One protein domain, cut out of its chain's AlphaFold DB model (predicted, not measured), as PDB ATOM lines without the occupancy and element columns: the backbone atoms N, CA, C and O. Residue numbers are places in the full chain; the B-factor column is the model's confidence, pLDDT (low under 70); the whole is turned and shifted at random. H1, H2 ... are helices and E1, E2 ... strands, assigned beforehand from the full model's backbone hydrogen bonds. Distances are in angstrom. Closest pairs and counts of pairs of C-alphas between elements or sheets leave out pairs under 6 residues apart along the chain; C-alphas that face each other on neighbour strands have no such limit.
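Overview. This is residues 2 to 138 of the 281 residues of an uncharacterized protein of Bacteroidetes bacterium GWF2_40_14 (UniProt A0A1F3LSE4). Two strongly twisted sheets stand partly face to face as a sandwich, one built of E3, E4, E5, E6 and E7, the other of E8, E9, E10 and E11. The hairpin of E1 and E2 lies off one end of the first sheet, and at the opposite end H1 packs on the short strand E7, with residues 88 to 93 of the link after H1 sticking out. The printed part has 137 residues, with one named helix and eleven named strands in the order E1 E2 E3 E4 E5 E6 H1 E7 E8 E9 E10 E11, and its class is mostly strand. The first sheet is branched, the second runs E8 E9 E10 E11, and the neighbour strands are antiparallel. The whole is compact, with a radius of gyration of the C-alphas of 15.8 A and spans of 48 by 36 by 25 A.

Along the chain. Find C-alpha 5 at (22.912, -45.247, -46.859); from there E1, residues 5 to 9, runs 13.0 A, and E2, residues 15 to 20, comes back over 15.5 A. Next look for the two longest strands: E3, residues 27 to 36, spans 24.0 A and bends by 68 degrees at residue 31, and E4, residues 39 to 48, spans 25.3 A and bends by 67 degrees at residue 45. E5, residues 54 to 59, is 13.6 A long, and E6, residues 66 to 70, is 12.1 A long. H1, residues 73 to 84, starts with C-alpha 73 at (28.198, -39.381, -16.111) and runs 16.3 A. After residues 85 to 96, which hold no named element, comes E7, residues 97 to 99, 6.2 A long. Then read E8, residues 104 to 109, 16.2 A; E9, residues 112 to 117, 16.6 A; E10, residues 122 to 126, 12.7 A; and E11, residues 132 to 137, 14.0 A, which ends with C-alpha 137 at (42.559, -30.580, -23.762).

Arrangement. In the hairpin of E1 and E2, N 6 and O 19 are 2.8 A apart, within hydrogen-bond range. E1 is only just apart from E3, their closest C-alphas being 8.2 A from each other. E3, E4, E5 and E6 form a meander, each strand the antiparallel neighbour of the one before; look for N 30 and O 43 at 2.8 A, N 42 and O 57 at 2.8 A, and N 58 and O 66 at 2.8 A. E4 has three neighbours: E3 on one side, and on the other side E5 beside residues 39 to 44 and E7 beside residues 45 to 48, with N 98 and O 47 at 2.8 A. H1 only grazes this sheet, with its residues 75 to 83; the closest C-alphas of H1 and E7, those of Leu 79 and Phe 99, are 6.7 A apart. In H1 every O i to N i+4 pair is within hydrogen-bond range. The tight link from E7 leads to the second meander, E8 E9 E10 E11, where you find N 114 and O 107 at 2.7 A, N 124 and O 115 at 2.8 A, and N 125 and O 133 at 2.7 A. The two sheets of the sandwich have strands at 29 degrees to each other; the closest C-alphas of E3 and E9, those of Leu 35 and Ala 113, are 6.5 A apart.

Size, cuts and confidence. The two C-alphas farthest apart, those of Asn 12 and Asp 88, are 48.7 A from each other. The printed part has no cut, and the link from H1 to E7, with 12 residues, is long. The mean pLDDT of the printed part is 76.9; look for low confidence, under 70, in 41 residues, among them residues 71 to 95.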
ATOM      1  N   SER A   2      13.945 -43.018 -42.528       47.09
ATOM      2  CA  SER A   2      14.596 -43.312 -43.810       47.09
ATOM      3  C   SER A   2      15.910 -44.042 -43.535       47.09
ATOM      4  O   SER A   2      16.724 -43.550 -42.753       47.09
ATOM      5  N   ASN A   3      16.113 -45.209 -44.149       55.25
ATOM      6  CA  ASN A   3      17.418 -45.865 -44.128       55.25
ATOM      7  C   ASN A   3      18.440 -44.894 -44.723       55.25
ATOM      8  O   ASN A   3      18.280 -44.425 -45.853       55.25
ATOM      9  N   ARG A   4      19.440 -44.525 -43.919       74.81
ATOM     10  CA  ARG A   4      20.542 -43.674 -44.359       74.81
ATOM     11  C   ARG A   4      21.642 -44.580 -44.879       74.81
ATOM     12  O   ARG A   4      22.233 -45.348 -44.122       74.81
ATOM     13  N   ASP A   5      21.887 -44.475 -46.174       86.38
ATOM     14  CA  ASP A   5      22.912 -45.247 -46.859       86.38
ATOM     15  C   ASP A   5      24.192 -44.417 -47.002       86.38
ATOM     16  O   ASP A   5      24.144 -43.205 -47.232       86.38
ATOM     17  N   ILE A   6      25.341 -45.079 -46.891       86.69
ATOM     18  CA  ILE A   6      26.612 -44.555 -47.384       86.69
ATOM     19  C   ILE A   6      26.694 -44.898 -48.863       86.69
ATOM     20  O   ILE A   6      26.497 -46.048 -49.254       86.69
ATOM     21  N   ILE A   7      26.998 -43.888 -49.674       90.06
ATOM     22  CA  ILE A   7      27.194 -44.020 -51.114       90.06
ATOM     23  C   ILE A   7      28.679 -43.823 -51.406       90.06
ATOM     24  O   ILE A   7      29.261 -42.811 -51.017       90.06
ATOM     25  N   GLN A   8      29.291 -44.793 -52.078       89.56
ATOM     26  CA  GLN A   8      30.714 -44.793 -52.397       89.56
ATOM     27  C   GLN A   8      30.938 -44.412 -53.861       89.56
ATOM     28  O   GLN A   8      30.273 -44.932 -54.761       89.56
ATOM     29  N   TYR A   9      31.924 -43.545 -54.087       91.56
ATOM     30  CA  TYR A   9      32.428 -43.160 -55.402       91.56
ATOM     31  C   TYR A   9      33.953 -43.296 -55.422       91.56
ATOM     32  O   TYR A   9      34.592 -43.166 -54.376       91.56
ATOM     33  N   ASP A  10      34.538 -43.549 -56.592       90.31
ATOM     34  CA  ASP A  10      35.987 -43.458 -56.773       90.31
ATOM     35  C   ASP A  10      36.453 -41.999 -56.928       90.31
ATOM     36  O   ASP A  10      35.651 -41.062 -56.976       90.31
ATOM     37  N   GLY A  11      37.769 -41.796 -57.030       87.56
ATOM     38  CA  GLY A  11      38.361 -40.464 -57.209       87.56
ATOM     39  C   GLY A  11      37.978 -39.756 -58.518       87.56
ATOM     40  O   GLY A  11      38.191 -38.553 -58.625       87.56
ATOM     41  N   ASN A  12      37.393 -40.467 -59.487       94.62
ATOM     42  CA  ASN A  12      36.870 -39.906 -60.734       94.62
ATOM     43  C   ASN A  12      35.353 -39.647 -60.663       94.62
ATOM     44  O   ASN A  12      34.745 -39.270 -61.663       94.62
ATOM     45  N   GLY A  13      34.728 -39.874 -59.503       94.00
ATOM     46  CA  GLY A  13      33.290 -39.725 -59.311       94.00
ATOM     47  C   GLY A  13      32.460 -40.887 -59.863       94.00
ATOM     48  O   GLY A  13      31.240 -40.764 -59.965       94.00
ATOM     49  N   LYS A  14      33.068 -42.028 -60.215       97.00
ATOM     50  CA  LYS A  14      32.320 -43.221 -60.628       97.00
ATOM     51  C   LYS A  14      31.714 -43.897 -59.403       97.00
ATOM     52  O   LYS A  14      32.414 -44.174 -58.434       97.00
ATOM     53  N   TYR A  15      30.423 -44.210 -59.465       96.06
ATOM     54  CA  TYR A  15      29.719 -44.950 -58.416       96.06
ATOM     55  C   TYR A  15      30.329 -46.347 -58.210       96.06
ATOM     56  O   TYR A  15      30.484 -47.111 -59.166       96.06
ATOM     57  N   LEU A  16      30.647 -46.674 -56.958       91.88
ATOM     58  CA  LEU A  16      31.212 -47.960 -56.539       91.88
ATOM     59  C   LEU A  16      30.188 -48.844 -55.827       91.88
ATOM     60  O   LEU A  16      30.241 -50.064 -55.951       91.88
ATOM     61  N   GLY A  17      29.247 -48.247 -55.096       91.44
ATOM     62  CA  GLY A  17      28.275 -49.008 -54.326       91.44
ATOM     63  C   GLY A  17      27.534 -48.180 -53.287       91.44
ATOM     64  O   GLY A  17      27.765 -46.979 -53.122       91.44
ATOM     65  N   ARG A  18      26.634 -48.855 -52.575       91.62
ATOM     66  CA  ARG A  18      25.916 -48.313 -51.424       91.62
ATOM     67  C   ARG A  18      25.712 -49.394 -50.377       91.62
ATOM     68  O   ARG A  18      25.504 -50.553 -50.728       91.62
ATOM     69  N   PHE A  19      25.703 -49.002 -49.114       88.19
ATOM     70  CA  PHE A  19      25.324 -49.876 -48.009       88.19
ATOM     71  C   PHE A  19      24.681 -49.049 -46.898       88.19
ATOM     72  O   PHE A  19      24.959 -47.857 -46.754       88.19
ATOM     73  N   SER A  20      23.803 -49.666 -46.116       86.50
ATOM     74  CA  SER A  20      23.119 -48.973 -45.028       86.50
ATOM     75  C   SER A  20      24.039 -48.803 -43.825       86.50
ATOM     76  O   SER A  20      24.773 -49.720 -43.455       86.50
ATOM     77  N   ILE A  21      23.994 -47.627 -43.197       85.25
ATOM     78  CA  ILE A  21      24.659 -47.424 -41.908       85.25
ATOM     79  C   ILE A  21      23.972 -48.344 -40.889       85.25
ATOM     80  O   ILE A  21      22.739 -48.286 -40.813       85.25
ATOM     81  N   PRO A  22      24.714 -49.141 -40.093       80.44
ATOM     82  CA  PRO A  22      24.114 -49.994 -39.079       80.44
ATOM     83  C   PRO A  22      23.172 -49.196 -38.179       80.44
ATOM     84  O   PRO A  22      23.560 -48.184 -37.593       80.44
ATOM     85  N   GLN A  23      21.926 -49.647 -38.109       73.38
ATOM     86  CA  GLN A  23      20.928 -49.153 -37.170       73.38
ATOM     87  C   GLN A  23      20.646 -50.280 -36.179       73.38
ATOM     88  O   GLN A  23      20.566 -51.442 -36.580       73.38
ATOM     89  N   GLY A  24      20.508 -49.944 -34.902       67.31
ATOM     90  CA  GLY A  24      19.899 -50.836 -33.924       67.31
ATOM     91  C   GLY A  24      18.453 -50.422 -33.693       67.31
ATOM     92  O   GLY A  24      18.123 -49.247 -33.838       67.31
ATOM     93  N   ASP A  25      17.608 -51.357 -33.264       66.44
ATOM     94  CA  ASP A  25      16.216 -51.049 -32.897       66.44
ATOM     95  C   ASP A  25      16.129 -49.982 -31.796       66.44
ATOM     96  O   ASP A  25      15.144 -49.248 -31.708       66.44
ATOM     97  N   ASN A  26      17.196 -49.843 -31.003       71.81
ATOM     98  CA  ASN A  26      17.229 -48.937 -29.870       71.81
ATOM     99  C   ASN A  26      18.333 -47.873 -29.937       71.81
ATOM    100  O   ASN A  26      18.685 -47.317 -28.900       71.81
ATOM    101  N   PHE A  27      18.875 -47.553 -31.119       75.81
ATOM    102  CA  PHE A  27      19.699 -46.350 -31.290       75.81
ATOM    103  C   PHE A  27      19.644 -45.761 -32.702       75.81
ATOM    104  O   PHE A  27      19.446 -46.466 -33.688       75.81
ATOM    105  N   THR A  28      19.890 -44.456 -32.806       75.88
ATOM    106  CA  THR A  28      20.055 -43.734 -34.076       75.88
ATOM    107  C   THR A  28      21.489 -43.239 -34.231       75.88
ATOM    108  O   THR A  28      22.154 -42.929 -33.245       75.88
ATOM    109  N   VAL A  29      21.982 -43.137 -35.470       77.62
ATOM    110  CA  VAL A  29      23.356 -42.683 -35.757       77.62
ATOM    111  C   VAL A  29      23.423 -41.532 -36.761       77.62
ATOM    112  O   VAL A  29      22.744 -41.545 -37.792       77.62
ATOM    113  N   TYR A  30      24.264 -40.531 -36.471       74.62
ATOM    114  CA  TYR A  30      24.528 -39.377 -37.334       74.62
ATOM    115  C   TYR A  30      25.688 -38.494 -36.845       74.62
ATOM    116  O   TYR A  30      25.683 -38.155 -35.669       74.62
ATOM    117  N   PRO A  31      26.550 -37.936 -37.721       70.62
ATOM    118  CA  PRO A  31      26.921 -38.357 -39.078       70.62
ATOM    119  C   PRO A  31      27.956 -39.497 -39.066       70.62
ATOM    120  O   PRO A  31      28.579 -39.755 -38.037       70.62
ATOM    121  N   ALA A  32      28.154 -40.154 -40.215       79.38
ATOM    122  CA  ALA A  32      29.216 -41.141 -40.423       79.38
ATOM    123  C   ALA A  32      30.367 -40.549 -41.252       79.38
ATOM    124  O   ALA A  32      30.124 -39.878 -42.256       79.38
ATOM    125  N   ILE A  33      31.612 -40.822 -40.862       84.56
ATOM    126  CA  ILE A  33      32.821 -40.483 -41.616       84.56
ATOM    127  C   ILE A  33      33.607 -41.740 -41.977       84.56
ATOM    128  O   ILE A  33      33.580 -42.747 -41.268       84.56
ATOM    129  N   TYR A  34      34.339 -41.656 -43.079       85.88
ATOM    130  CA  TYR A  34      35.282 -42.677 -43.518       85.88
ATOM    131  C   TYR A  34      36.618 -42.530 -42.775       85.88
ATOM    132  O   TYR A  34      37.253 -41.471 -42.843       85.88
ATOM    133  N   LEU A  35      37.049 -43.585 -42.078       81.50
ATOM    134  CA  LEU A  35      38.344 -43.632 -41.394       81.50
ATOM    135  C   LEU A  35      39.444 -44.130 -42.336       81.50
ATOM    136  O   LEU A  35      40.460 -43.462 -42.520       81.50
ATOM    137  N   ASN A  36      39.221 -45.299 -42.935       78.19
ATOM    138  CA  ASN A  36      40.143 -46.014 -43.818       78.19
ATOM    139  C   ASN A  36      39.360 -46.958 -44.745       78.19
ATOM    140  O   ASN A  36      38.143 -47.050 -44.606       78.19
ATOM    141  N   ASP A  37      40.073 -47.679 -45.618       75.31
ATOM    142  CA  ASP A  37      39.603 -48.535 -46.732       75.31
ATOM    143  C   ASP A  37      38.315 -49.324 -46.512       75.31
ATOM    144  O   ASP A  37      37.562 -49.548 -47.458       75.31
ATOM    145  N   SER A  38      38.020 -49.718 -45.278       80.00
ATOM    146  CA  SER A  38      36.792 -50.448 -44.961       80.00
ATOM    147  C   SER A  38      36.106 -50.015 -43.666       80.00
ATOM    148  O   SER A  38      35.070 -50.576 -43.317       80.00
ATOM    149  N   THR A  39      36.638 -49.015 -42.958       85.56
ATOM    150  CA  THR A  39      36.159 -48.648 -41.621       85.56
ATOM    151  C   THR A  39      35.545 -47.260 -41.592       85.56
ATOM    152  O   THR A  39      36.116 -46.281 -42.082       85.56
ATOM    153  N   TYR A  40      34.406 -47.171 -40.921       87.81
ATOM    154  CA  TYR A  40      33.636 -45.957 -40.720       87.81
ATOM    155  C   TYR A  40      33.450 -45.685 -39.231       87.81
ATOM    156  O   TYR A  40      33.406 -46.608 -38.418       87.81
ATOM    157  N   ALA A  41      33.314 -44.408 -38.891       87.25
ATOM    158  CA  ALA A  41      32.917 -43.958 -37.566       87.25
ATOM    159  C   ALA A  41      31.637 -43.143 -37.669       87.25
ATOM    160  O   ALA A  41      31.574 -42.217 -38.473       87.25
ATOM    161  N   ALA A  42      30.642 -43.450 -36.849       86.69
ATOM    162  CA  ALA A  42      29.414 -42.683 -36.739       86.69
ATOM    163  C   ALA A  42      29.158 -42.277 -35.291       86.69
ATOM    164  O   ALA A  42      29.522 -42.992 -34.367       86.69
ATOM    165  N   ILE A  43      28.523 -41.132 -35.088       86.06
ATOM    166  CA  ILE A  43      28.068 -40.724 -33.757       86.06
ATOM    167  C   ILE A  43      26.730 -41.404 -33.466       86.06
ATOM    168  O   ILE A  43      25.857 -41.432 -34.331       86.06
ATOM    169  N   ILE A  44      26.570 -41.935 -32.255       83.06
ATOM    170  CA  ILE A  44      25.281 -42.404 -31.742       83.06
ATOM    171  C   ILE A  44      24.526 -41.171 -31.248       83.06
ATOM    172  O   ILE A  44      24.959 -40.509 -30.310       83.06
ATOM    173  N   ASP A  45      23.431 -40.824 -31.918       77.75
ATOM    174  CA  ASP A  45      22.670 -39.604 -31.647       77.75
ATOM    175  C   ASP A  45      21.753 -39.775 -30.437       77.75
ATOM    176  O   ASP A  45      21.769 -38.952 -29.521       77.75
ATOM    177  N   ALA A  46      21.018 -40.883 -30.382       75.31
ATOM    178  CA  ALA A  46      20.166 -41.224 -29.255       75.31
ATOM    179  C   ALA A  46      20.023 -42.740 -29.091       75.31
ATOM    180  O   ALA A  46      20.182 -43.480 -30.063       75.31
ATOM    181  N   TYR A  47      19.686 -43.191 -27.882       74.44
ATOM    182  CA  TYR A  47      19.387 -44.594 -27.585       74.44
ATOM    183  C   TYR A  47      18.188 -44.778 -26.644       74.44
ATOM    184  O   TYR A  47      17.835 -43.871 -25.891       74.44
ATOM    185  N   ASP A  48      17.577 -45.963 -26.667       70.19
ATOM    186  CA  ASP A  48      16.665 -46.438 -25.619       70.19
ATOM    187  C   ASP A  48      17.476 -46.969 -24.433       70.19
ATOM    188  O   ASP A  48      18.521 -47.596 -24.621       70.19
ATOM    189  N   LYS A  49      16.978 -46.754 -23.214       63.66
ATOM    190  CA  LYS A  49      17.627 -46.961 -21.903       63.66
ATOM    191  C   LYS A  49      18.235 -48.362 -21.674       63.66
ATOM    192  O   LYS A  49      18.862 -48.577 -20.641       63.66
ATOM    193  N   SER A  50      18.046 -49.301 -22.600       57.28
ATOM    194  CA  SER A  50      18.516 -50.688 -22.587       57.28
ATOM    195  C   SER A  50      19.875 -50.941 -23.273       57.28
ATOM    196  O   SER A  50      20.373 -52.063 -23.194       57.28
ATOM    197  N   ILE A  51      20.499 -49.949 -23.929       54.72
ATOM    198  CA  ILE A  51      21.767 -50.100 -24.684       54.72
ATOM    199  C   ILE A  51      22.933 -49.371 -23.986       54.72
ATOM    200  O   ILE A  51      22.719 -48.315 -23.387       54.72
ATOM    201  N   PRO A  52      24.171 -49.907 -24.032       56.91
ATOM    202  CA  PRO A  52      25.292 -49.341 -23.295       56.91
ATOM    203  C   PRO A  52      25.724 -47.951 -23.780       56.91
ATOM    204  O   PRO A  52      25.860 -47.698 -24.973       56.91
ATOM    205  N   GLU A  53      25.983 -47.117 -22.774       67.06
ATOM    206  CA  GLU A  53      26.912 -45.997 -22.559       67.06
ATOM    207  C   GLU A  53      27.848 -45.492 -23.680       67.06
ATOM    208  O   GLU A  53      28.816 -44.859 -23.320       67.06
ATOM    209  N   TYR A  54      27.667 -45.672 -24.989       77.62
ATOM    210  CA  TYR A  54      28.652 -45.226 -26.000       77.62
ATOM    211  C   TYR A  54      28.158 -44.084 -26.886       77.62
ATOM    212  O   TYR A  54      26.977 -43.976 -27.200       77.62
ATOM    213  N   SER A  55      29.092 -43.239 -27.320       79.19
ATOM    214  CA  SER A  55      28.809 -42.075 -28.175       79.19
ATOM    215  C   SER A  55      29.291 -42.233 -29.615       79.19
ATOM    216  O   SER A  55      28.850 -41.487 -30.489       79.19
ATOM    217  N   VAL A  56      30.171 -43.205 -29.889       83.62
ATOM    218  CA  VAL A  56      30.729 -43.447 -31.223       83.62
ATOM    219  C   VAL A  56      30.620 -44.924 -31.601       83.62
ATOM    220  O   VAL A  56      31.046 -45.826 -30.883       83.62
ATOM    221  N   LEU A  57      30.071 -45.162 -32.783       86.38
ATOM    222  CA  LEU A  57      29.964 -46.445 -33.454       86.38
ATOM    223  C   LEU A  57      31.089 -46.581 -34.482       86.38
ATOM    224  O   LEU A  57      31.173 -45.770 -35.402       86.38
ATOM    225  N   ILE A  58      31.906 -47.625 -34.382       86.38
ATOM    226  CA  ILE A  58      32.850 -48.024 -35.426       86.38
ATOM    227  C   ILE A  58      32.320 -49.260 -36.129       86.38
ATOM    228  O   ILE A  58      31.922 -50.235 -35.491       86.38
ATOM    229  N   PHE A  59      32.325 -49.238 -37.453       85.50
ATOM    230  CA  PHE A  59      31.801 -50.354 -38.218       85.50
ATOM    231  C   PHE A  59      32.504 -50.497 -39.563       85.50
ATOM    232  O   PHE A  59      33.015 -49.534 -40.138       85.50
ATOM    233  N   ASN A  60      32.501 -51.728 -40.056       85.88
ATOM    234  CA  ASN A  60      32.906 -52.091 -41.401       85.88
ATOM    235  C   ASN A  60      31.702 -52.791 -42.055       85.88
ATOM    236  O   ASN A  60      31.088 -53.632 -41.399       85.88
ATOM    237  N   PRO A  61      31.336 -52.475 -43.312       79.19
ATOM    238  CA  PRO A  61      30.199 -53.108 -43.992       79.19
ATOM    239  C   PRO A  61      30.260 -54.643 -44.058       79.19
ATOM    240  O   PRO A  61      29.231 -55.282 -44.259       79.19
ATOM    241  N   SER A  62      31.456 -55.221 -43.923       75.19
ATOM    242  CA  SER A  62      31.729 -56.660 -44.028       75.19
ATOM    243  C   SER A  62      31.999 -57.377 -42.696       75.19
ATOM    244  O   SER A  62      32.185 -58.590 -42.704       75.19
ATOM    245  N   ASP A  63      32.029 -56.664 -41.564       69.25
ATOM    246  CA  ASP A  63      32.462 -57.192 -40.258       69.25
ATOM    247  C   ASP A  63      31.478 -56.805 -39.132       69.25
ATOM    248  O   ASP A  63      30.476 -56.116 -39.331       69.25
ATOM    249  N   SER A  64      31.779 -57.262 -37.923       65.00
ATOM    250  CA  SER A  64      31.121 -56.932 -36.667       65.00
ATOM    251  C   SER A  64      31.275 -55.459 -36.256       65.00
ATOM    252  O   SER A  64      32.286 -54.793 -36.487       65.00
ATOM    253  N   ILE A  65      30.233 -54.952 -35.602       69.69
ATOM    254  CA  ILE A  65      30.162 -53.604 -35.038       69.69
ATOM    255  C   ILE A  65      31.062 -53.506 -33.796       69.69
ATOM    256  O   ILE A  65      31.004 -54.367 -32.918       69.69
ATOM    257  N   LYS A  66      31.831 -52.417 -33.671       70.94
ATOM    258  CA  LYS A  66      32.581 -52.065 -32.456       70.94
ATOM    259  C   LYS A  66      32.064 -50.749 -31.880       70.94
ATOM    260  O   LYS A  66      31.995 -49.741 -32.574       70.94
ATOM    261  N   TYR A  67      31.742 -50.737 -30.594       68.50
ATOM    262  CA  TYR A  67      31.325 -49.526 -29.884       68.50
ATOM    263  C   TYR A  67      32.536 -48.898 -29.188       68.50
ATOM    264  O   TYR A  67      33.291 -49.604 -28.520       68.50
ATOM    265  N   LEU A  68      32.744 -47.591 -29.361       66.75
ATOM    266  CA  LEU A  68      33.841 -46.840 -28.748       66.75
ATOM    267  C   LEU A  68      33.321 -45.581 -28.040       66.75
ATOM    268  O   LEU A  68      32.259 -45.048 -28.351       66.75
ATOM    269  N   MET A  69      34.132 -45.081 -27.103       72.44
ATOM    270  CA  MET A  69      33.914 -43.843 -26.341       72.44
ATOM    271  C   MET A  69      32.705 -43.887 -25.401       72.44
ATOM    272  O   MET A  69      31.613 -43.445 -25.784       72.44
ATOM    273  N   PRO A  70      32.899 -44.381 -24.161       70.62
ATOM    274  CA  PRO A  70      31.843 -44.345 -23.174       70.62
ATOM    275  C   PRO A  70      31.444 -42.895 -22.859       70.62
ATOM    276  O   PRO A  70      32.280 -41.994 -22.760       70.62
ATOM    277  N   ILE A  71      30.153 -42.666 -22.709       68.19
ATOM    278  CA  ILE A  71      29.522 -41.432 -22.290       68.19
ATOM    279  C   ILE A  71      29.730 -41.353 -20.787       68.19
ATOM    280  O   ILE A  71      29.216 -42.170 -20.027       68.19
ATOM    281  N   THR A  72      30.488 -40.359 -20.346       63.78
ATOM    282  CA  THR A  72      30.729 -40.161 -18.918       63.78
ATOM    283  C   THR A  72      29.450 -39.675 -18.218       63.78
ATOM    284  O   THR A  72      28.578 -39.059 -18.834       63.78
ATOM    285  N   GLN A  73      29.337 -39.885 -16.903       60.31
ATOM    286  CA  GLN A  73      28.198 -39.381 -16.111       60.31
ATOM    287  C   GLN A  73      28.018 -37.854 -16.226       60.31
ATOM    288  O   GLN A  73      26.898 -37.345 -16.208       60.31
ATOM    289  N   GLN A  74      29.117 -37.111 -16.394       59.84
ATOM    290  CA  GLN A  74      29.089 -35.664 -16.616       59.84
ATOM    291  C   GLN A  74      28.433 -35.308 -17.958       59.84
ATOM    292  O   GLN A  74      27.616 -34.385 -18.016       59.84
ATOM    293  N   ASN A  75      28.735 -36.078 -19.006       60.28
ATOM    294  CA  ASN A  75      28.109 -35.939 -20.317       60.28
ATOM    295  C   ASN A  75      26.598 -36.201 -20.210       60.28
ATOM    296  O   ASN A  75      25.800 -35.399 -20.690       60.28
ATOM    297  N   GLN A  76      26.199 -37.266 -19.502       60.59
ATOM    298  CA  GLN A  76      24.788 -37.614 -19.290       60.59
ATOM    299  C   GLN A  76      24.011 -36.489 -18.589       60.59
ATOM    300  O   GLN A  76      22.947 -36.104 -19.069       60.59
ATOM    301  N   LYS A  77      24.541 -35.905 -17.503       60.03
ATOM    302  CA  LYS A  77      23.880 -34.793 -16.790       60.03
ATOM    303  C   LYS A  77      23.667 -33.573 -17.695       60.03
ATOM    304  O   LYS A  77      22.589 -32.989 -17.696       60.03
ATOM    305  N   TYR A  78      24.673 -33.203 -18.491       59.53
ATOM    306  CA  TYR A  78      24.568 -32.070 -19.417       59.53
ATOM    307  C   TYR A  78      23.483 -32.286 -20.482       59.53
ATOM    308  O   TYR A  78      22.674 -31.393 -20.737       59.53
ATOM    309  N   LEU A  79      23.446 -33.483 -21.068       61.06
ATOM    310  CA  LEU A  79      22.456 -33.866 -22.071       61.06
ATOM    311  C   LEU A  79      21.038 -33.892 -21.487       61.06
ATOM    312  O   LEU A  79      20.101 -33.414 -22.125       61.06
ATOM    313  N   ILE A  80      20.886 -34.379 -20.253       60.28
ATOM    314  CA  ILE A  80      19.612 -34.378 -19.527       60.28
ATOM    315  C   ILE A  80      19.107 -32.947 -19.303       60.28
ATOM    316  O   ILE A  80      17.924 -32.697 -19.525       60.28
ATOM    317  N   ASP A  81      19.974 -32.003 -18.929       57.97
ATOM    318  CA  ASP A  81      19.570 -30.612 -18.678       57.97
ATOM    319  C   ASP A  81      19.088 -29.896 -19.957       57.97
ATOM    320  O   ASP A  81      18.124 -29.135 -19.901       57.97
ATOM    321  N   ILE A  82      19.701 -30.170 -21.119       56.41
ATOM    322  CA  ILE A  82      19.223 -29.668 -22.426       56.41
ATOM    323  C   ILE A  82      17.878 -30.301 -22.803       56.41
ATOM    324  O   ILE A  82      16.994 -29.636 -23.340       56.41
ATOM    325  N   GLN A  83      17.705 -31.592 -22.530       58.03
ATOM    326  CA  GLN A  83      16.471 -32.299 -22.867       58.03
ATOM    327  C   GLN A  83      15.300 -31.852 -21.988       58.03
ATOM    328  O   GLN A  83      14.190 -31.685 -22.488       58.03
ATOM    329  N   GLN A  84      15.517 -31.657 -20.683       55.16
ATOM    330  CA  GLN A  84      14.449 -31.315 -19.741       55.16
ATOM    331  C   GLN A  84      13.758 -29.982 -20.067       55.16
ATOM    332  O   GLN A  84      12.568 -29.862 -19.795       55.16
ATOM    333  N   SER A  85      14.433 -29.026 -20.720       52.88
ATOM    334  CA  SER A  85      13.792 -27.780 -21.163       52.88
ATOM    335  C   SER A  85      12.802 -27.943 -22.327       52.88
ATOM    336  O   SER A  85      12.007 -27.035 -22.561       52.88
ATOM    337  N   ASP A  86      12.810 -29.081 -23.036       55.09
ATOM    338  CA  ASP A  86      11.963 -29.322 -24.219       55.09
ATOM    339  C   ASP A  86      11.210 -30.669 -24.218       55.09
ATOM    340  O   ASP A  86      10.475 -30.955 -25.166       55.09
ATOM    341  N   LYS A  87      11.312 -31.489 -23.158       56.47
ATOM    342  CA  LYS A  87      10.665 -32.820 -23.081       56.47
ATOM    343  C   LYS A  87       9.155 -32.802 -23.337       56.47
ATOM    344  O   LYS A  87       8.637 -33.721 -23.971       56.47
ATOM    345  N   ASP A  88       8.461 -31.752 -22.905       60.00
ATOM    346  CA  ASP A  88       7.013 -31.614 -23.110       60.00
ATOM    347  C   ASP A  88       6.629 -31.309 -24.565       60.00
ATOM    348  O   ASP A  88       5.483 -31.526 -24.958       60.00
ATOM    349  N   LYS A  89       7.586 -30.861 -25.389       60.69
ATOM    350  CA  LYS A  89       7.398 -30.593 -26.824       60.69
ATOM    351  C   LYS A  89       7.847 -31.753 -27.717       60.69
ATOM    352  O   LYS A  89       7.636 -31.693 -28.928       60.69
ATOM    353  N   LEU A  90       8.468 -32.793 -27.154       62.56
ATOM    354  CA  LEU A  90       8.912 -33.953 -27.922       62.56
ATOM    355  C   LEU A  90       7.732 -34.879 -28.279       62.56
ATOM    356  O   LEU A  90       6.839 -35.098 -27.449       62.56
ATOM    357  N   PRO A  91       7.732 -35.482 -29.484       61.38
ATOM    358  CA  PRO A  91       6.786 -36.534 -29.841       61.38
ATOM    359  C   PRO A  91       6.818 -37.692 -28.826       61.38
ATOM    360  O   PRO A  91       7.892 -37.998 -28.305       61.38
ATOM    361  N   PRO A  92       5.695 -38.398 -28.583       67.56
ATOM    362  CA  PRO A  92       5.643 -39.518 -27.638       67.56
ATOM    363  C   PRO A  92       6.730 -40.578 -27.865       67.56
ATOM    364  O   PRO A  92       7.304 -41.075 -26.904       67.56
ATOM    365  N   SER A  93       7.075 -40.856 -29.124       64.06
ATOM    366  CA  SER A  93       8.109 -41.823 -29.513       64.06
ATOM    367  C   SER A  93       9.540 -41.432 -29.126       64.06
ATOM    368  O   SER A  93      10.432 -42.267 -29.208       64.06
ATOM    369  N   MET A  94       9.780 -40.180 -28.726       62.94
ATOM    370  CA  MET A  94      11.103 -39.667 -28.351       62.94
ATOM    371  C   MET A  94      11.234 -39.395 -26.848       62.94
ATOM    372  O   MET A  94      12.317 -39.039 -26.389       62.94
ATOM    373  N   LYS A  95      10.158 -39.556 -26.066       67.69
ATOM    374  CA  LYS A  95      10.158 -39.229 -24.629       67.69
ATOM    375  C   LYS A  95      11.037 -40.161 -23.792       67.69
ATOM    376  O   LYS A  95      11.554 -39.735 -22.760       67.69
ATOM    377  N   ASP A  96      11.223 -41.397 -24.252       71.12
ATOM    378  CA  ASP A  96      12.051 -42.405 -23.585       71.12
ATOM    379  C   ASP A  96      13.476 -42.512 -24.134       71.12
ATOM    380  O   ASP A  96      14.303 -43.203 -23.537       71.12
ATOM    381  N   MET A  97      13.792 -41.781 -25.207       70.44
ATOM    382  CA  MET A  97      15.138 -41.746 -25.767       70.44
ATOM    383  C   MET A  97      16.072 -40.875 -24.922       70.44
ATOM    384  O   MET A  97      15.702 -39.798 -24.449       70.44
ATOM    385  N   VAL A  98      17.320 -41.316 -24.787       71.25
ATOM    386  CA  VAL A  98      18.424 -40.520 -24.250       71.25
ATOM    387  C   VAL A  98      19.247 -40.016 -25.430       71.25
ATOM    388  O   VAL A  98      19.878 -40.808 -26.123       71.25
ATOM    389  N   PHE A  99      19.247 -38.703 -25.672       71.44
ATOM    390  CA  PHE A  99      20.099 -38.085 -26.694       71.44
ATOM    391  C   PHE A  99      21.512 -37.906 -26.157       71.44
ATOM    392  O   PHE A  99      21.695 -37.311 -25.095       71.44
ATOM    393  N   VAL A 100      22.498 -38.407 -26.894       71.06
ATOM    394  CA  VAL A 100      23.904 -38.456 -26.476       71.06
ATOM    395  C   VAL A 100      24.883 -37.935 -27.514       71.06
ATOM    396  O   VAL A 100      25.955 -37.445 -27.154       71.06
ATOM    397  N   GLY A 101      24.477 -37.935 -28.783       69.75
ATOM    398  CA  GLY A 101      25.247 -37.360 -29.879       69.75
ATOM    399  C   GLY A 101      24.991 -35.872 -30.106       69.75
ATOM    400  O   GLY A 101      25.768 -35.249 -30.826       69.75
ATOM    401  N   MET A 102      23.980 -35.264 -29.470       69.88
ATOM    402  CA  MET A 102      23.733 -33.819 -29.578       69.88
ATOM    403  C   MET A 102      24.974 -33.015 -29.152       69.88
ATOM    404  O   MET A 102      25.434 -33.104 -28.015       69.88
ATOM    405  N   GLY A 103      25.521 -32.223 -30.081       72.88
ATOM    406  CA  GLY A 103      26.759 -31.460 -29.873       72.88
ATOM    407  C   GLY A 103      28.049 -32.272 -30.054       72.88
ATOM    408  O   GLY A 103      29.146 -31.754 -29.866       72.88
ATOM    409  N   THR A 104      27.971 -33.541 -30.447       80.94
ATOM    410  CA  THR A 104      29.160 -34.307 -30.828       80.94
ATOM    411  C   THR A 104      29.510 -33.999 -32.277       80.94
ATOM    412  O   THR A 104      28.658 -34.012 -33.162       80.94
ATOM    413  N   ASN A 105      30.778 -33.701 -32.528       85.62
ATOM    414  CA  ASN A 105      31.314 -33.479 -33.858       85.62
ATOM    415  C   ASN A 105      32.404 -34.511 -34.128       85.62
ATOM    416  O   ASN A 105      33.241 -34.791 -33.267       85.62
ATOM    417  N   ILE A 106      32.415 -35.029 -35.351       88.19
ATOM    418  CA  ILE A 106      33.449 -35.933 -35.833       88.19
ATOM    419  C   ILE A 106      33.999 -35.414 -37.162       88.19
ATOM    420  O   ILE A 106      33.238 -35.001 -38.036       88.19
ATOM    421  N   TYR A 107      35.322 -35.389 -37.308       90.19
ATOM    422  CA  TYR A 107      35.987 -34.959 -38.541       90.19
ATOM    423  C   TYR A 107      37.298 -35.701 -38.754       90.19
ATOM    424  O   TYR A 107      37.840 -36.302 -37.831       90.19
ATOM    425  N   ARG A 108      37.821 -35.671 -39.978       89.12
ATOM    426  CA  ARG A 108      39.101 -36.296 -40.315       89.12
ATOM    427  C   ARG A 108      40.228 -35.268 -40.262       89.12
ATOM    428  O   ARG A 108      40.083 -34.164 -40.778       89.12
ATOM    429  N   TYR A 109      41.367 -35.669 -39.707       90.81
ATOM    430  CA  TYR A 109      42.633 -34.957 -39.843       90.81
ATOM    431  C   TYR A 109      43.743 -35.960 -40.161       90.81
ATOM    432  O   TYR A 109      44.045 -36.843 -39.354       90.81
ATOM    433  N   LYS A 110      44.346 -35.819 -41.348       88.69
ATOM    434  CA  LYS A 110      45.293 -36.795 -41.914       88.69
ATOM    435  C   LYS A 110      44.679 -38.202 -41.891       88.69
ATOM    436  O   LYS A 110      43.610 -38.388 -42.466       88.69
ATOM    437  N   ASP A 111      45.299 -39.153 -41.202       87.50
ATOM    438  CA  ASP A 111      44.847 -40.548 -41.136       87.50
ATOM    439  C   ASP A 111      44.053 -40.861 -39.866       87.50
ATOM    440  O   ASP A 111      43.792 -42.014 -39.560       87.50
ATOM    441  N   SER A 112      43.674 -39.854 -39.080       89.38
ATOM    442  CA  SER A 112      42.910 -40.053 -37.845       89.38
ATOM    443  C   SER A 112      41.559 -39.358 -37.906       89.38
ATOM    444  O   SER A 112      41.390 -38.332 -38.571       89.38
ATOM    445  N   ALA A 113      40.600 -39.889 -37.156       90.38
ATOM    446  CA  ALA A 113      39.388 -39.161 -36.822       90.38
ATOM    447  C   ALA A 113      39.577 -38.365 -35.538       90.38
ATOM    448  O   ALA A 113      40.260 -38.785 -34.605       90.38
ATOM    449  N   ARG A 114      38.941 -37.207 -35.498       92.06
ATOM    450  CA  ARG A 114      38.809 -36.352 -34.336       92.06
ATOM    451  C   ARG A 114      37.382 -36.450 -33.847       92.06
ATOM    452  O   ARG A 114      36.468 -36.261 -34.643       92.06
ATOM    453  N   VAL A 115      37.207 -36.723 -32.562       88.88
ATOM    454  CA  VAL A 115      35.897 -36.721 -31.907       88.88
ATOM    455  C   VAL A 115      35.917 -35.651 -30.835       88.88
ATOM    456  O   VAL A 115      36.813 -35.626 -29.993       88.88
ATOM    457  N   VAL A 116      34.942 -34.752 -30.872       87.00
ATOM    458  CA  VAL A 116      34.798 -33.691 -29.879       87.00
ATOM    459  C   VAL A 116      33.346 -33.574 -29.460       87.00
ATOM    460  O   VAL A 116      32.442 -33.619 -30.290       87.00
ATOM    461  N   PHE A 117      33.132 -33.392 -28.166       80.56
ATOM    462  CA  PHE A 117      31.820 -33.119 -27.601       80.56
ATOM    463  C   PHE A 117      31.751 -31.639 -27.249       80.56
ATOM    464  O   PHE A 117      32.669 -31.129 -26.612       80.56
ATOM    465  N   SER A 118      30.664 -30.952 -27.602       75.19
ATOM    466  CA  SER A 118      30.471 -29.525 -27.299       75.19
ATOM    467  C   SER A 118      30.610 -29.171 -25.816       75.19
ATOM    468  O   SER A 118      30.877 -28.018 -25.490       75.19
ATOM    469  N   TYR A 119      30.420 -30.149 -24.931       70.31
ATOM    470  CA  TYR A 119      30.437 -30.018 -23.474       70.31
ATOM    471  C   TYR A 119      31.680 -30.623 -22.806       70.31
ATOM    472  O   TYR A 119      31.753 -30.650 -21.579       70.31
ATOM    473  N   ASN A 120      32.629 -31.137 -23.590       74.75
ATOM    474  CA  ASN A 120      33.879 -31.693 -23.089       74.75
ATOM    475  C   ASN A 120      35.038 -30.750 -23.443       74.75
ATOM    476  O   ASN A 120      35.015 -30.086 -24.478       74.75
ATOM    477  N   ASP A 121      36.051 -30.696 -22.586       80.19
ATOM    478  CA  ASP A 121      37.287 -29.960 -22.850       80.19
ATOM    479  C   ASP A 121      38.202 -30.704 -23.830       80.19
ATOM    480  O   ASP A 121      39.102 -30.113 -24.422       80.19
ATOM    481  N   THR A 122      37.980 -32.000 -24.032       86.19
ATOM    482  CA  THR A 122      38.915 -32.852 -24.757       86.19
ATOM    483  C   THR A 122      38.480 -33.090 -26.203       86.19
ATOM    484  O   THR A 122      37.357 -33.514 -26.485       86.19
ATOM    485  N   ILE A 123      39.417 -32.886 -27.133       91.00
ATOM    486  CA  ILE A 123      39.341 -33.400 -28.503       91.00
ATOM    487  C   ILE A 123      40.097 -34.723 -28.527       91.00
ATOM    488  O   ILE A 123      41.309 -34.760 -28.302       91.00
ATOM    489  N   PHE A 124      39.400 -35.810 -28.833       91.31
ATOM    490  CA  PHE A 124      39.990 -37.138 -28.950       91.31
ATOM    491  C   PHE A 124      40.456 -37.407 -30.377       91.31
ATOM    492  O   PHE A 124      39.873 -36.919 -31.341       91.31
ATOM    493  N   SER A 125      41.492 -38.224 -30.507       92.19
ATOM    494  CA  SER A 125      41.974 -38.801 -31.753       92.19
ATOM    495  C   SER A 125      41.713 -40.295 -31.749       92.19
ATOM    496  O   SER A 125      42.180 -40.990 -30.851       92.19
ATOM    497  N   LEU A 126      41.043 -40.779 -32.785       89.12
ATOM    498  CA  LEU A 126      40.932 -42.190 -33.113       89.12
ATOM    499  C   LEU A 126      41.849 -42.485 -34.303       89.12
ATOM    500  O   LEU A 126      41.633 -41.970 -35.404       89.12
ATOM    501  N   SER A 127      42.895 -43.266 -34.067       87.81
ATOM    502  CA  SER A 127      43.849 -43.691 -35.094       87.81
ATOM    503  C   SER A 127      43.284 -44.815 -35.986       87.81
ATOM    504  O   SER A 127      42.281 -45.440 -35.628       87.81
ATOM    505  N   PRO A 128      43.926 -45.125 -37.133       82.56
ATOM    506  CA  PRO A 128      43.513 -46.230 -38.005       82.56
ATOM    507  C   PRO A 128      43.455 -47.599 -37.320       82.56
ATOM    508  O   PRO A 128      42.611 -48.415 -37.674       82.56
ATOM    509  N   ASP A 129      44.324 -47.847 -36.336       84.88
ATOM    510  CA  ASP A 129      44.352 -49.068 -35.519       84.88
ATOM    511  C   ASP A 129      43.355 -49.030 -34.344       84.88
ATOM    512  O   ASP A 129      43.434 -49.845 -33.426       84.88
ATOM    513  N   LEU A 130      42.396 -48.097 -34.390       82.44
ATOM    514  CA  LEU A 130      41.305 -47.917 -33.433       82.44
ATOM    515  C   LEU A 130      41.758 -47.588 -32.004       82.44
ATOM    516  O   LEU A 130      41.017 -47.817 -31.046       82.44
ATOM    517  N   LYS A 131      42.953 -47.007 -31.843       86.62
ATOM    518  CA  LYS A 131      43.399 -46.486 -30.549       86.62
ATOM    519  C   LYS A 131      42.845 -45.086 -30.332       86.62
ATOM    520  O   LYS A 131      42.981 -44.198 -31.174       86.62
ATOM    521  N   LEU A 132      42.229 -44.900 -29.172       86.75
ATOM    522  CA  LEU A 132      41.723 -43.612 -28.726       86.75
ATOM    523  C   LEU A 132      42.765 -42.928 -27.840       86.75
ATOM    524  O   LEU A 132      43.240 -43.515 -26.871       86.75
ATOM    525  N   GLN A 133      43.087 -41.677 -28.146       91.25
ATOM    526  CA  GLN A 133      43.983 -40.843 -27.342       91.25
ATOM    527  C   GLN A 133      43.479 -39.402 -27.290       91.25
ATOM    528  O   GLN A 133      42.785 -38.952 -28.201       91.25
ATOM    529  N   SER A 134      43.843 -38.646 -26.258       91.88
ATOM    530  CA  SER A 134      43.570 -37.207 -26.222       91.88
ATOM    531  C   SER A 134      44.496 -36.484 -27.203       91.88
ATOM    532  O   SER A 134      45.714 -36.601 -27.104       91.88
ATOM    533  N   ALA A 135      43.930 -35.748 -28.162       93.12
ATOM    534  CA  ALA A 135      44.694 -34.889 -29.068       93.12
ATOM    535  C   ALA A 135      44.933 -33.508 -28.451       93.12
ATOM    536  O   ALA A 135      46.037 -32.977 -28.524       93.12
ATOM    537  N   TYR A 136      43.889 -32.947 -27.836       91.75
ATOM    538  CA  TYR A 136      43.904 -31.631 -27.202       91.75
ATOM    539  C   TYR A 136      43.009 -31.639 -25.965       91.75
ATOM    540  O   TYR A 136      41.971 -32.299 -25.975       91.75
ATOM    541  N   ILE A 137      43.388 -30.876 -24.939       87.94
ATOM    542  CA  ILE A 137      42.559 -30.580 -23.762       87.94
ATOM    543  C   ILE A 137      42.447 -29.054 -23.671       87.94
ATOM    544  O   ILE A 137      43.454 -28.360 -23.534       87.94
ATOM    545  N   ILE A 138      41.233 -28.530 -23.800       81.38
ATOM    546  CA  ILE A 138      40.908 -27.104 -23.860       81.38
ATOM    547  C   ILE A 138      40.428 -26.660 -22.481       81.38
ATOM    548  O   ILE A 138      39.254 -26.759 -22.138       81.38
TER     549      ILE A 138